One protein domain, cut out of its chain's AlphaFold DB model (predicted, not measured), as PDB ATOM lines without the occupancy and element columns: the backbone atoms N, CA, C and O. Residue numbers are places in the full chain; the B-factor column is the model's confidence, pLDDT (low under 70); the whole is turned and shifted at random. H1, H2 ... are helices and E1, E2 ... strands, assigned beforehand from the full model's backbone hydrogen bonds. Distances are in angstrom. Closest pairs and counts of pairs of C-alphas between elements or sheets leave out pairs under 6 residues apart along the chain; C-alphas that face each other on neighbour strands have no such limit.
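What this domain is: This is residues 3 to 78 of the 78 residues of the protein "Peptidase C13 family protein" of Fasciola hepatica (UniProt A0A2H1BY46). With little regular structure, this is a small wall of two parallel strands, E1 and E2, joined through short H1; a long loop folds back on itself, and the end of H2 sticks out with residues 68 to 78. The 76 printed residues run E1, H1, E2, H2, mixed in class, with 29 in named elements. The whole is loose, radius of gyration of the C-alphas 15.9 A, and flat, spanning 50 by 37 by 18 A.

How they stand to each other: E1, residues 10 to 14, and E2, residues 33 to 37, are parallel at 15 degrees; N 12 and O 34 are 2.9 A apart, within hydrogen-bond range. With H1, residues 19 to 22, they form a strand-helix-strand unit, parallel neighbour strands with a helix between, its crossover right-handed. The closest C-alphas of H1 and E2, Ser 19 and Thr 37, are 5.6 A apart. H2, residues 62 to 76, and E1 are near each other, with 5 pairs of C-alphas within 10 A; H1 and H2 are apart. In H2 every O i to N i+4 pair is within hydrogen-bond range; H1 is too short for one.

Where its parts are: E1 begins at C-alpha 10 (149.340, 99.778, 119.287) and spans 13.0 A, E2 13.1 A, H1 5.6 A. H2 spans 21.3 A to C-alpha 76 (143.429, 91.465, 97.398).

The domain as a whole: The C-alphas of Arg 3 and Pro 53, the two farthest apart, are 50.6 A apart. The printed part has no cut. The link E2 to H2 is long, 24 residues; in it residues 47 to 48 pair antiparallel with 60 to 61. Residues 75 to 78 have pLDDT under 70.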
ATOM      1  N   ARG A   3     155.189 104.403 128.647       95.12
ATOM      2  CA  ARG A   3     155.943 105.449 129.378       95.12
ATOM      3  C   ARG A   3     157.232 105.878 128.666       95.12
ATOM      4  O   ARG A   3     157.662 107.015 128.781       95.12
ATOM      5  N   GLU A   4     157.830 104.957 127.921       97.25
ATOM      6  CA  GLU A   4     159.058 105.162 127.145       97.25
ATOM      7  C   GLU A   4     158.782 105.703 125.732       97.25
ATOM      8  O   GLU A   4     159.712 105.829 124.945       97.25
ATOM      9  N   LYS A   5     157.517 105.984 125.383       95.62
ATOM     10  CA  LYS A   5     157.084 106.490 124.068       95.62
ATOM     11  C   LYS A   5     157.580 105.641 122.888       95.62
ATOM     12  O   LYS A   5     157.920 106.161 121.832       95.62
ATOM     13  N   ARG A   6     157.608 104.314 123.061       97.25
ATOM     14  CA  ARG A   6     158.131 103.368 122.051       97.25
ATOM     15  C   ARG A   6     157.139 103.022 120.935       97.25
ATOM     16  O   ARG A   6     157.484 102.255 120.047       97.25
ATOM     17  N   PHE A   7     155.920 103.552 120.983       96.94
ATOM     18  CA  PHE A   7     154.912 103.428 119.931       96.94
ATOM     19  C   PHE A   7     153.998 104.658 119.934       96.94
ATOM     20  O   PHE A   7     153.837 105.303 120.969       96.94
ATOM     21  N   LYS A   8     153.397 104.970 118.778       96.25
ATOM     22  CA  LYS A   8     152.369 106.019 118.656       96.25
ATOM     23  C   LYS A   8     150.974 105.473 118.961       96.25
ATOM     24  O   LYS A   8     150.235 106.085 119.711       96.25
ATOM     25  N   LYS A   9     150.632 104.331 118.363       97.25
ATOM     26  CA  LYS A   9     149.419 103.546 118.620       97.25
ATOM     27  C   LYS A   9     149.775 102.070 118.508       97.25
ATOM     28  O   LYS A   9     150.647 101.727 117.709       97.25
ATOM     29  N   MET A  10     149.132 101.224 119.298       97.44
ATOM     30  CA  MET A  10     149.340  99.778 119.287       97.44
ATOM     31  C   MET A  10     147.997  99.063 119.202       97.44
ATOM     32  O   MET A  10     147.053  99.432 119.896       97.44
ATOM     33  N   VAL A  11     147.930  98.026 118.373       97.38
ATOM     34  CA  VAL A  11     146.799  97.102 118.337       97.38
ATOM     35  C   VAL A  11     147.314  95.718 118.709       97.38
ATOM     36  O   VAL A  11     148.380  95.320 118.241       97.38
ATOM     37  N   ILE A  12     146.596  95.017 119.581       97.62
ATOM     38  CA  ILE A  12     146.949  93.678 120.056       97.62
ATOM     39  C   ILE A  12     145.764  92.753 119.786       97.62
ATOM     40  O   ILE A  12     144.667  93.008 120.272       97.62
ATOM     41  N   TYR A  13     145.999  91.681 119.035       98.31
ATOM     42  CA  TYR A  13     145.053  90.584 118.836       98.31
ATOM     43  C   TYR A  13     145.537  89.407 119.684       98.31
ATOM     44  O   TYR A  13     146.703  89.026 119.571       98.31
ATOM     45  N   ILE A  14     144.684  88.860 120.554       98.44
ATOM     46  CA  ILE A  14     145.025  87.699 121.389       98.44
ATOM     47  C   ILE A  14     144.044  86.558 121.138       98.44
ATOM     48  O   ILE A  14     142.857  86.666 121.447       98.44
ATOM     49  N   GLU A  15     144.594  85.450 120.652       98.56
ATOM     50  CA  GLU A  15     143.955  84.140 120.605       98.56
ATOM     51  C   GLU A  15     144.349  83.334 121.843       98.56
ATOM     52  O   GLU A  15     145.511  82.963 122.005       98.56
ATOM     53  N   ALA A  16     143.387  83.126 122.739       98.69
ATOM     54  CA  ALA A  16     143.496  82.241 123.893       98.69
ATOM     55  C   ALA A  16     142.132  82.113 124.580       98.69
ATOM     56  O   ALA A  16     141.336  83.065 124.599       98.69
ATOM     57  N   CYS A  17     141.919  80.984 125.257       98.62
ATOM     58  CA  CYS A  17     140.838  80.840 126.224       98.62
ATOM     59  C   CYS A  17     140.913  81.948 127.275       98.62
ATOM     60  O   CYS A  17     141.994  82.286 127.766       98.62
ATOM     61  N   TYR A  18     139.758  82.500 127.638       98.62
ATOM     62  CA  TYR A  18     139.631  83.550 128.644       98.62
ATOM     63  C   TYR A  18     140.454  84.814 128.339       98.62
ATOM     64  O   TYR A  18     140.746  85.583 129.256       98.62
ATOM     65  N   SER A  19     140.849  85.053 127.082       98.62
ATOM     66  CA  SER A  19     141.757  86.149 126.691       98.62
ATOM     67  C   SER A  19     141.273  87.535 127.133       98.62
ATOM     68  O   SER A  19     142.088  88.381 127.506       98.62
ATOM     69  N   GLY A  20     139.961  87.762 127.230       98.38
ATOM     70  CA  GLY A  20     139.386  88.986 127.798       98.38
ATOM     71  C   GLY A  20     139.818  89.268 129.244       98.38
ATOM     72  O   GLY A  20     139.892  90.430 129.656       98.38
ATOM     73  N   SER A  21     140.147  88.234 130.022       98.19
ATOM     74  CA  SER A  21     140.633  88.377 131.402       98.19
ATOM     75  C   SER A  21     141.994  89.075 131.483       98.19
ATOM     76  O   SER A  21     142.265  89.738 132.480       98.19
ATOM     77  N   MET A  22     142.808  89.021 130.422       98.00
ATOM     78  CA  MET A  22     144.121  89.676 130.373       98.00
ATOM     79  C   MET A  22     144.033  91.206 130.353       98.00
ATOM     80  O   MET A  22     145.006  91.886 130.677       98.00
ATOM     81  N   PHE A  23     142.878  91.758 129.972       97.19
ATOM     82  CA  PHE A  23     142.684  93.202 129.824       97.19
ATOM     83  C   PHE A  23     141.598  93.754 130.741       97.19
ATOM     84  O   PHE A  23     141.648  94.935 131.102       97.19
ATOM     85  N   ARG A  24     140.634  92.922 131.157       96.00
ATOM     86  CA  ARG A  24     139.549  93.324 132.054       96.00
ATOM     87  C   ARG A  24     140.115  93.839 133.379       96.00
ATOM     88  O   ARG A  24     140.707  93.087 134.141       96.00
ATOM     89  N   TRP A  25     139.902  95.130 133.636       95.69
ATOM     90  CA  TRP A  25     140.426  95.872 134.795       95.69
ATOM     91  C   TRP A  25     141.956  96.028 134.851       95.69
ATOM     92  O   TRP A  25     142.472  96.544 135.839       95.69
ATOM     93  N   ILE A  26     142.678  95.617 133.804       97.19
ATOM     94  CA  ILE A  26     144.146  95.670 133.732       97.19
ATOM     95  C   ILE A  26     144.605  96.736 132.736       97.19
ATOM     96  O   ILE A  26     145.515  97.506 133.040       97.19
ATOM     97  N   LEU A  27     143.986  96.800 131.551       96.56
ATOM     98  CA  LEU A  27     144.353  97.771 130.521       96.56
ATOM     99  C   LEU A  27     143.740  99.141 130.852       96.56
ATOM    100  O   LEU A  27     142.514  99.270 130.847       96.56
ATOM    101  N   PRO A  28     144.548 100.175 131.136       95.56
ATOM    102  CA  PRO A  28     144.016 101.495 131.435       95.56
ATOM    103  C   PRO A  28     143.477 102.179 130.170       95.56
ATOM    104  O   PRO A  28     143.984 101.981 129.072       95.56
ATOM    105  N   HIS A  29     142.478 103.050 130.320       93.81
ATOM    106  CA  HIS A  29     141.843 103.743 129.188       93.81
ATOM    107  C   HIS A  29     142.650 104.932 128.631       93.81
ATOM    108  O   HIS A  29     142.253 105.529 127.636       93.81
ATOM    109  N   ASN A  30     143.763 105.310 129.268       94.75
ATOM    110  CA  ASN A  30     144.578 106.480 128.915       94.75
ATOM    111  C   ASN A  30     145.916 106.114 128.242       94.75
ATOM    112  O   ASN A  30     146.896 106.858 128.352       94.75
ATOM    113  N   VAL A  31     145.963 104.959 127.575       96.75
ATOM    114  CA  VAL A  31     147.089 104.533 126.737       96.75
ATOM    115  C   VAL A  31     146.584 104.271 125.320       96.75
ATOM    116  O   VAL A  31     145.488 103.750 125.147       96.75
ATOM    117  N   ASP A  32     147.377 104.616 124.302       96.62
ATOM    118  CA  ASP A  32     147.040 104.409 122.883       96.62
ATOM    119  C   ASP A  32     147.168 102.926 122.463       96.62
ATOM    120  O   ASP A  32     147.924 102.578 121.548       96.62
ATOM    121  N   VAL A  33     146.467 102.035 123.167       97.81
ATOM    122  CA  VAL A  33     146.456 100.584 122.940       97.81
ATOM    123  C   VAL A  33     145.019 100.111 122.747       97.81
ATOM    124  O   VAL A  33     144.166 100.354 123.596       97.81
ATOM    125  N   TRP A  34     144.764  99.397 121.654       96.81
ATOM    126  CA  TRP A  34     143.498  98.716 121.396       96.81
ATOM    127  C   TRP A  34     143.709  97.202 121.443       96.81
ATOM    128  O   TRP A  34     144.583  96.685 120.748       96.81
ATOM    129  N   ALA A  35     142.929  96.495 122.256       97.69
ATOM    130  CA  ALA A  35     143.013  95.043 122.388       97.69
ATOM    131  C   ALA A  35     141.757  94.378 121.814       97.69
ATOM    132  O   ALA A  35     140.639  94.797 122.113       97.69
ATOM    133  N   VAL A  36     141.954  93.333 121.015       97.94
ATOM    134  CA  VAL A  36     140.907  92.456 120.484       97.94
ATOM    135  C   VAL A  36     141.207  91.041 120.963       97.94
ATOM    136  O   VAL A  36     142.343  90.577 120.869       97.94
ATOM    137  N   THR A  37     140.205  90.364 121.509       98.50
ATOM    138  CA  THR A  37     140.362  89.054 122.147       98.50
ATOM    139  C   THR A  37     139.436  88.038 121.511       98.50
ATOM    140  O   THR A  37     138.274  88.360 121.264       98.50
ATOM    141  N   ALA A  38     139.926  86.816 121.320       98.75
ATOM    142  CA  ALA A  38     139.130  85.702 120.809       98.75
ATOM    143  C   ALA A  38     137.958  85.321 121.720       98.75
ATOM    144  O   ALA A  38     136.931  84.851 121.243       98.75
ATOM    145  N   ALA A  39     138.120  85.524 123.027       98.62
ATOM    146  CA  ALA A  39     137.168  85.102 124.039       98.62
ATOM    147  C   ALA A  39     137.002  86.175 125.117       98.62
ATOM    148  O   ALA A  39     137.947  86.880 125.488       98.62
ATOM    149  N   ASN A  40     135.804  86.277 125.677       98.25
ATOM    150  CA  ASN A  40     135.535  87.031 126.891       98.25
ATOM    151  C   ASN A  40     136.266  86.405 128.110       98.25
ATOM    152  O   ASN A  40     136.831  85.318 128.023       98.25
ATOM    153  N   PRO A  41     136.275  87.064 129.284       98.56
ATOM    154  CA  PRO A  41     137.022  86.595 130.459       98.56
ATOM    155  C   PRO A  41     136.604  85.236 131.039       98.56
ATOM    156  O   PRO A  41     137.270  84.746 131.944       98.56
ATOM    157  N   THR A  42     135.479  84.677 130.601       98.25
ATOM    158  CA  THR A  42     134.834  83.492 131.184       98.25
ATOM    159  C   THR A  42     134.552  82.386 130.170       98.25
ATOM    160  O   THR A  42     134.019  81.351 130.558       98.25
ATOM    161  N   GLU A  43     134.916  82.567 128.899       98.12
ATOM    162  CA  GLU A  43     134.705  81.570 127.845       98.12
ATOM    163  C   GLU A  43     136.024  81.068 127.247       98.12
ATOM    164  O   GLU A  43     137.058  81.736 127.310       98.12
ATOM    165  N   SER A  44     135.983  79.868 126.676       98.50
ATOM    166  CA  SER A  44     137.096  79.302 125.911       98.50
ATOM    167  C   SER A  44     137.120  79.866 124.493       98.50
ATOM    168  O   SER A  44     136.071  80.221 123.956       98.50
ATOM    169  N   SER A  45     138.303  79.897 123.878       98.50
ATOM    170  CA  SER A  45     138.404  80.016 122.425       98.50
ATOM    171  C   SER A  45     138.360  78.632 121.772       98.50
ATOM    172  O   SER A  45     138.348  77.611 122.469       98.50
ATOM    173  N   TRP A  46     138.275  78.598 120.443       98.25
ATOM    174  CA  TRP A  46     137.989  77.379 119.690       98.25
ATOM    175  C   TRP A  46     138.986  77.156 118.564       98.25
ATOM    176  O   TRP A  46     139.327  78.079 117.828       98.25
ATOM    177  N   ALA A  47     139.386  75.897 118.406       98.19
ATOM    178  CA  ALA A  47     140.090  75.428 117.226       98.19
ATOM    179  C   ALA A  47     139.105  75.186 116.070       98.19
ATOM    180  O   ALA A  47     137.939  74.855 116.287       98.19
ATOM    181  N   THR A  48     139.580  75.317 114.836       98.12
ATOM    182  CA  THR A  48     138.830  75.059 113.603       98.12
ATOM    183  C   THR A  48     139.633  74.162 112.651       98.12
ATOM    184  O   THR A  48     140.836  73.954 112.827       98.12
ATOM    185  N   PHE A  49     138.959  73.597 111.645       97.38
ATOM    186  CA  PHE A  49     139.523  72.625 110.694       97.38
ATOM    187  C   PHE A  49     140.135  71.389 111.373       97.38
ATOM    188  O   PHE A  49     141.276  71.019 111.112       97.38
ATOM    189  N   CYS A  50     139.372  70.767 112.272       97.75
ATOM    190  CA  CYS A  50     139.809  69.590 113.028       97.75
ATOM    191  C   CYS A  50     139.365  68.250 112.413       97.75
ATOM    192  O   CYS A  50     139.818  67.200 112.853       97.75
ATOM    193  N   GLU A  51     138.458  68.269 111.432       95.88
ATOM    194  CA  GLU A  51     137.811  67.071 110.870       95.88
ATOM    195  C   GLU A  51     138.486  66.580 109.575       95.88
ATOM    196  O   GLU A  51     137.818  66.164 108.629       95.88
ATOM    197  N   ASP A  52     139.818  66.645 109.506       95.56
ATOM    198  CA  ASP A  52     140.574  66.099 108.375       95.56
ATOM    199  C   ASP A  52     140.909  64.610 108.621       95.56
ATOM    200  O   ASP A  52     141.499  64.266 109.647       95.56
ATOM    201  N   PRO A  53     140.553  63.690 107.706       95.19
ATOM    202  CA  PRO A  53     140.767  62.256 107.908       95.19
ATOM    203  C   PRO A  53     142.241  61.825 107.836       95.19
ATOM    204  O   PRO A  53     142.574  60.732 108.298       95.19
ATOM    205  N   ALA A  54     143.119  62.636 107.241       97.69
ATOM    206  CA  ALA A  54     144.552  62.377 107.130       97.69
ATOM    207  C   ALA A  54     145.377  63.132 108.188       97.69
ATOM    208  O   ALA A  54     146.516  62.740 108.461       97.69
ATOM    209  N   ILE A  55     144.826  64.191 108.789       97.12
ATOM    210  CA  ILE A  55     145.523  65.051 109.750       97.12
ATOM    211  C   ILE A  55     144.862  64.945 111.126       97.12
ATOM    212  O   ILE A  55     143.756  65.410 111.356       97.12
ATOM    213  N   THR A  56     145.583  64.384 112.099       96.44
ATOM    214  CA  THR A  56     145.077  64.149 113.465       96.44
ATOM    215  C   THR A  56     145.200  65.372 114.385       96.44
ATOM    216  O   THR A  56     145.402  65.228 115.592       96.44
ATOM    217  N   THR A  57     145.174  66.582 113.831       97.50
ATOM    218  CA  THR A  57     145.278  67.842 114.576       97.50
ATOM    219  C   THR A  57     144.460  68.928 113.882       97.50
ATOM    220  O   THR A  57     144.198  68.833 112.686       97.50
ATOM    221  N   CYS A  58     144.055  69.955 114.624       98.25
ATOM    222  CA  CYS A  58     143.382  71.116 114.051       98.25
ATOM    223  C   CYS A  58     144.394  72.004 113.324       98.25
ATOM    224  O   CYS A  58     145.518  72.184 113.795       98.25
ATOM    225  N   LEU A  59     143.997  72.582 112.191       97.69
ATOM    226  CA  LEU A  59     144.904  73.397 111.375       97.69
ATOM    227  C   LEU A  59     144.939  74.876 111.773       97.69
ATOM    228  O   LEU A  59     145.853  75.586 111.358       97.69
ATOM    229  N   SER A  60     143.956  75.362 112.536       98.00
ATOM    230  CA  SER A  60     143.893  76.764 112.958       98.00
ATOM    231  C   SER A  60     143.010  76.953 114.191       98.00
ATOM    232  O   SER A  60     142.232  76.073 114.546       98.00
ATOM    233  N   ASP A  61     143.066  78.144 114.780       98.62
ATOM    234  CA  ASP A  61     142.069  78.660 115.719       98.62
ATOM    235  C   ASP A  61     141.029  79.529 114.998       98.62
ATOM    236  O   ASP A  61     141.345  80.166 113.989       98.62
ATOM    237  N   GLU A  62     139.783  79.521 115.476       98.31
ATOM    238  CA  GLU A  62     138.641  80.162 114.818       98.31
ATOM    239  C   GLU A  62     138.835  81.674 114.703       98.31
ATOM    240  O   GLU A  62     138.818  82.206 113.594       98.31
ATOM    241  N   PHE A  63     139.067  82.375 115.818       98.38
ATOM    242  CA  PHE A  63     139.243  83.829 115.789       98.38
ATOM    243  C   PHE A  63     140.447  84.209 114.927       98.38
ATOM    244  O   PHE A  63     140.334  85.095 114.074       98.38
ATOM    245  N   SER A  64     141.562  83.491 115.090       98.38
ATOM    246  CA  SER A  64     142.774  83.683 114.290       98.38
ATOM    247  C   SER A  64     142.533  83.529 112.788       98.38
ATOM    248  O   SER A  64     142.899  84.414 112.012       98.38
ATOM    249  N   TYR A  65     141.876  82.445 112.372       98.19
ATOM    250  CA  TYR A  65     141.544  82.208 110.970       98.19
ATOM    251  C   TYR A  65     140.675  83.326 110.394       98.19
ATOM    252  O   TYR A  65     140.952  83.823 109.301       98.19
ATOM    253  N   GLN A  66     139.640  83.743 111.132       97.50
ATOM    254  CA  GLN A  66     138.683  84.732 110.644       97.50
ATOM    255  C   GLN A  66     139.352  86.082 110.365       97.50
ATOM    256  O   GLN A  66     139.210  86.606 109.260       97.50
ATOM    257  N   TRP A  67     140.114  86.639 111.318       96.44
ATOM    258  CA  TRP A  67     140.713  87.965 111.110       96.44
ATOM    259  C   TRP A  67     141.831  87.942 110.061       96.44
ATOM    260  O   TRP A  67     141.956  88.896 109.287       96.44
ATOM    261  N   MET A  68     142.622  86.863 109.993       96.44
ATOM    262  CA  MET A  68     143.670  86.733 108.975       96.44
ATOM    263  C   MET A  68     143.064  86.588 107.577       96.44
ATOM    264  O   MET A  68     143.454  87.323 106.672       96.44
ATOM    265  N   SER A  69     142.056  85.724 107.408       96.31
ATOM    266  CA  SER A  69     141.389  85.523 106.115       96.31
ATOM    267  C   SER A  69     140.657  86.779 105.637       96.31
ATOM    268  O   SER A  69     140.689  87.103 104.447       96.31
ATOM    269  N   ASP A  70     140.010  87.514 106.546       95.44
ATOM    270  CA  ASP A  70     139.385  88.800 106.222       95.44
ATOM    271  C   ASP A  70     140.424  89.835 105.759       95.44
ATOM    272  O   ASP A  70     140.251  90.480 104.724       95.44
ATOM    273  N   THR A  71     141.563  89.917 106.454       93.62
ATOM    274  CA  THR A  71     142.666  90.826 106.094       93.62
ATOM    275  C   THR A  71     143.267  90.489 104.728       93.62
ATOM    276  O   THR A  71     143.559  91.391 103.937       93.62
ATOM    277  N   GLU A  72     143.435  89.203 104.415       93.56
ATOM    278  CA  GLU A  72     143.909  88.756 103.101       93.56
ATOM    279  C   GLU A  72     142.926  89.144 101.994       93.56
ATOM    280  O   GLU A  72     143.336  89.723 100.986       93.56
ATOM    281  N   LYS A  73     141.621  88.918 102.193       90.38
ATOM    282  CA  LYS A  73     140.586  89.331 101.229       90.38
ATOM    283  C   LYS A  73     140.587  90.841 101.015       90.38
ATOM    284  O   LYS A  73     140.524  91.285  99.870       90.38
ATOM    285  N   ALA A  74     140.690  91.618 102.091       80.00
ATOM    286  CA  ALA A  74     140.780  93.070 102.009       80.00
ATOM    287  C   ALA A  74     142.039  93.526 101.250       80.00
ATOM    288  O   ALA A  74     141.968  94.470 100.469       80.00
ATOM    289  N   SER A  75     143.168  92.829 101.418       69.75
ATOM    290  CA  SER A  75     144.430  93.145 100.732       69.75
ATOM    291  C   SER A  75     144.407  92.816  99.237       69.75
ATOM    292  O   SER A  75     145.095  93.466  98.461       69.75
ATOM    293  N   VAL A  76     143.614  91.825  98.818       61.00
ATOM    294  CA  VAL A  76     143.429  91.465  97.398       61.00
ATOM    295  C   VAL A  76     142.444  92.409  96.688       61.00
ATOM    296  O   VAL A  76     142.453  92.497  95.463       61.00
ATOM    297  N   MET A  77     141.606  93.131  97.437       55.62
ATOM    298  CA  MET A  77     140.661  94.124  96.904       55.62
ATOM    299  C   MET A  77     141.191  95.571  96.934       55.62
ATOM    300  O   MET A  77     140.432  96.488  96.609       55.62
ATOM    301  N   ALA A  78     142.452  95.780  97.330       48.91
ATOM    302  CA  ALA A  78     143.108  97.088  97.420       48.91
ATOM    303  C   ALA A  78     143.992  97.398  96.203       48.91
ATOM    304  O   ALA A  78     144.651  96.468  95.684       48.91
TER     305      ALA A  78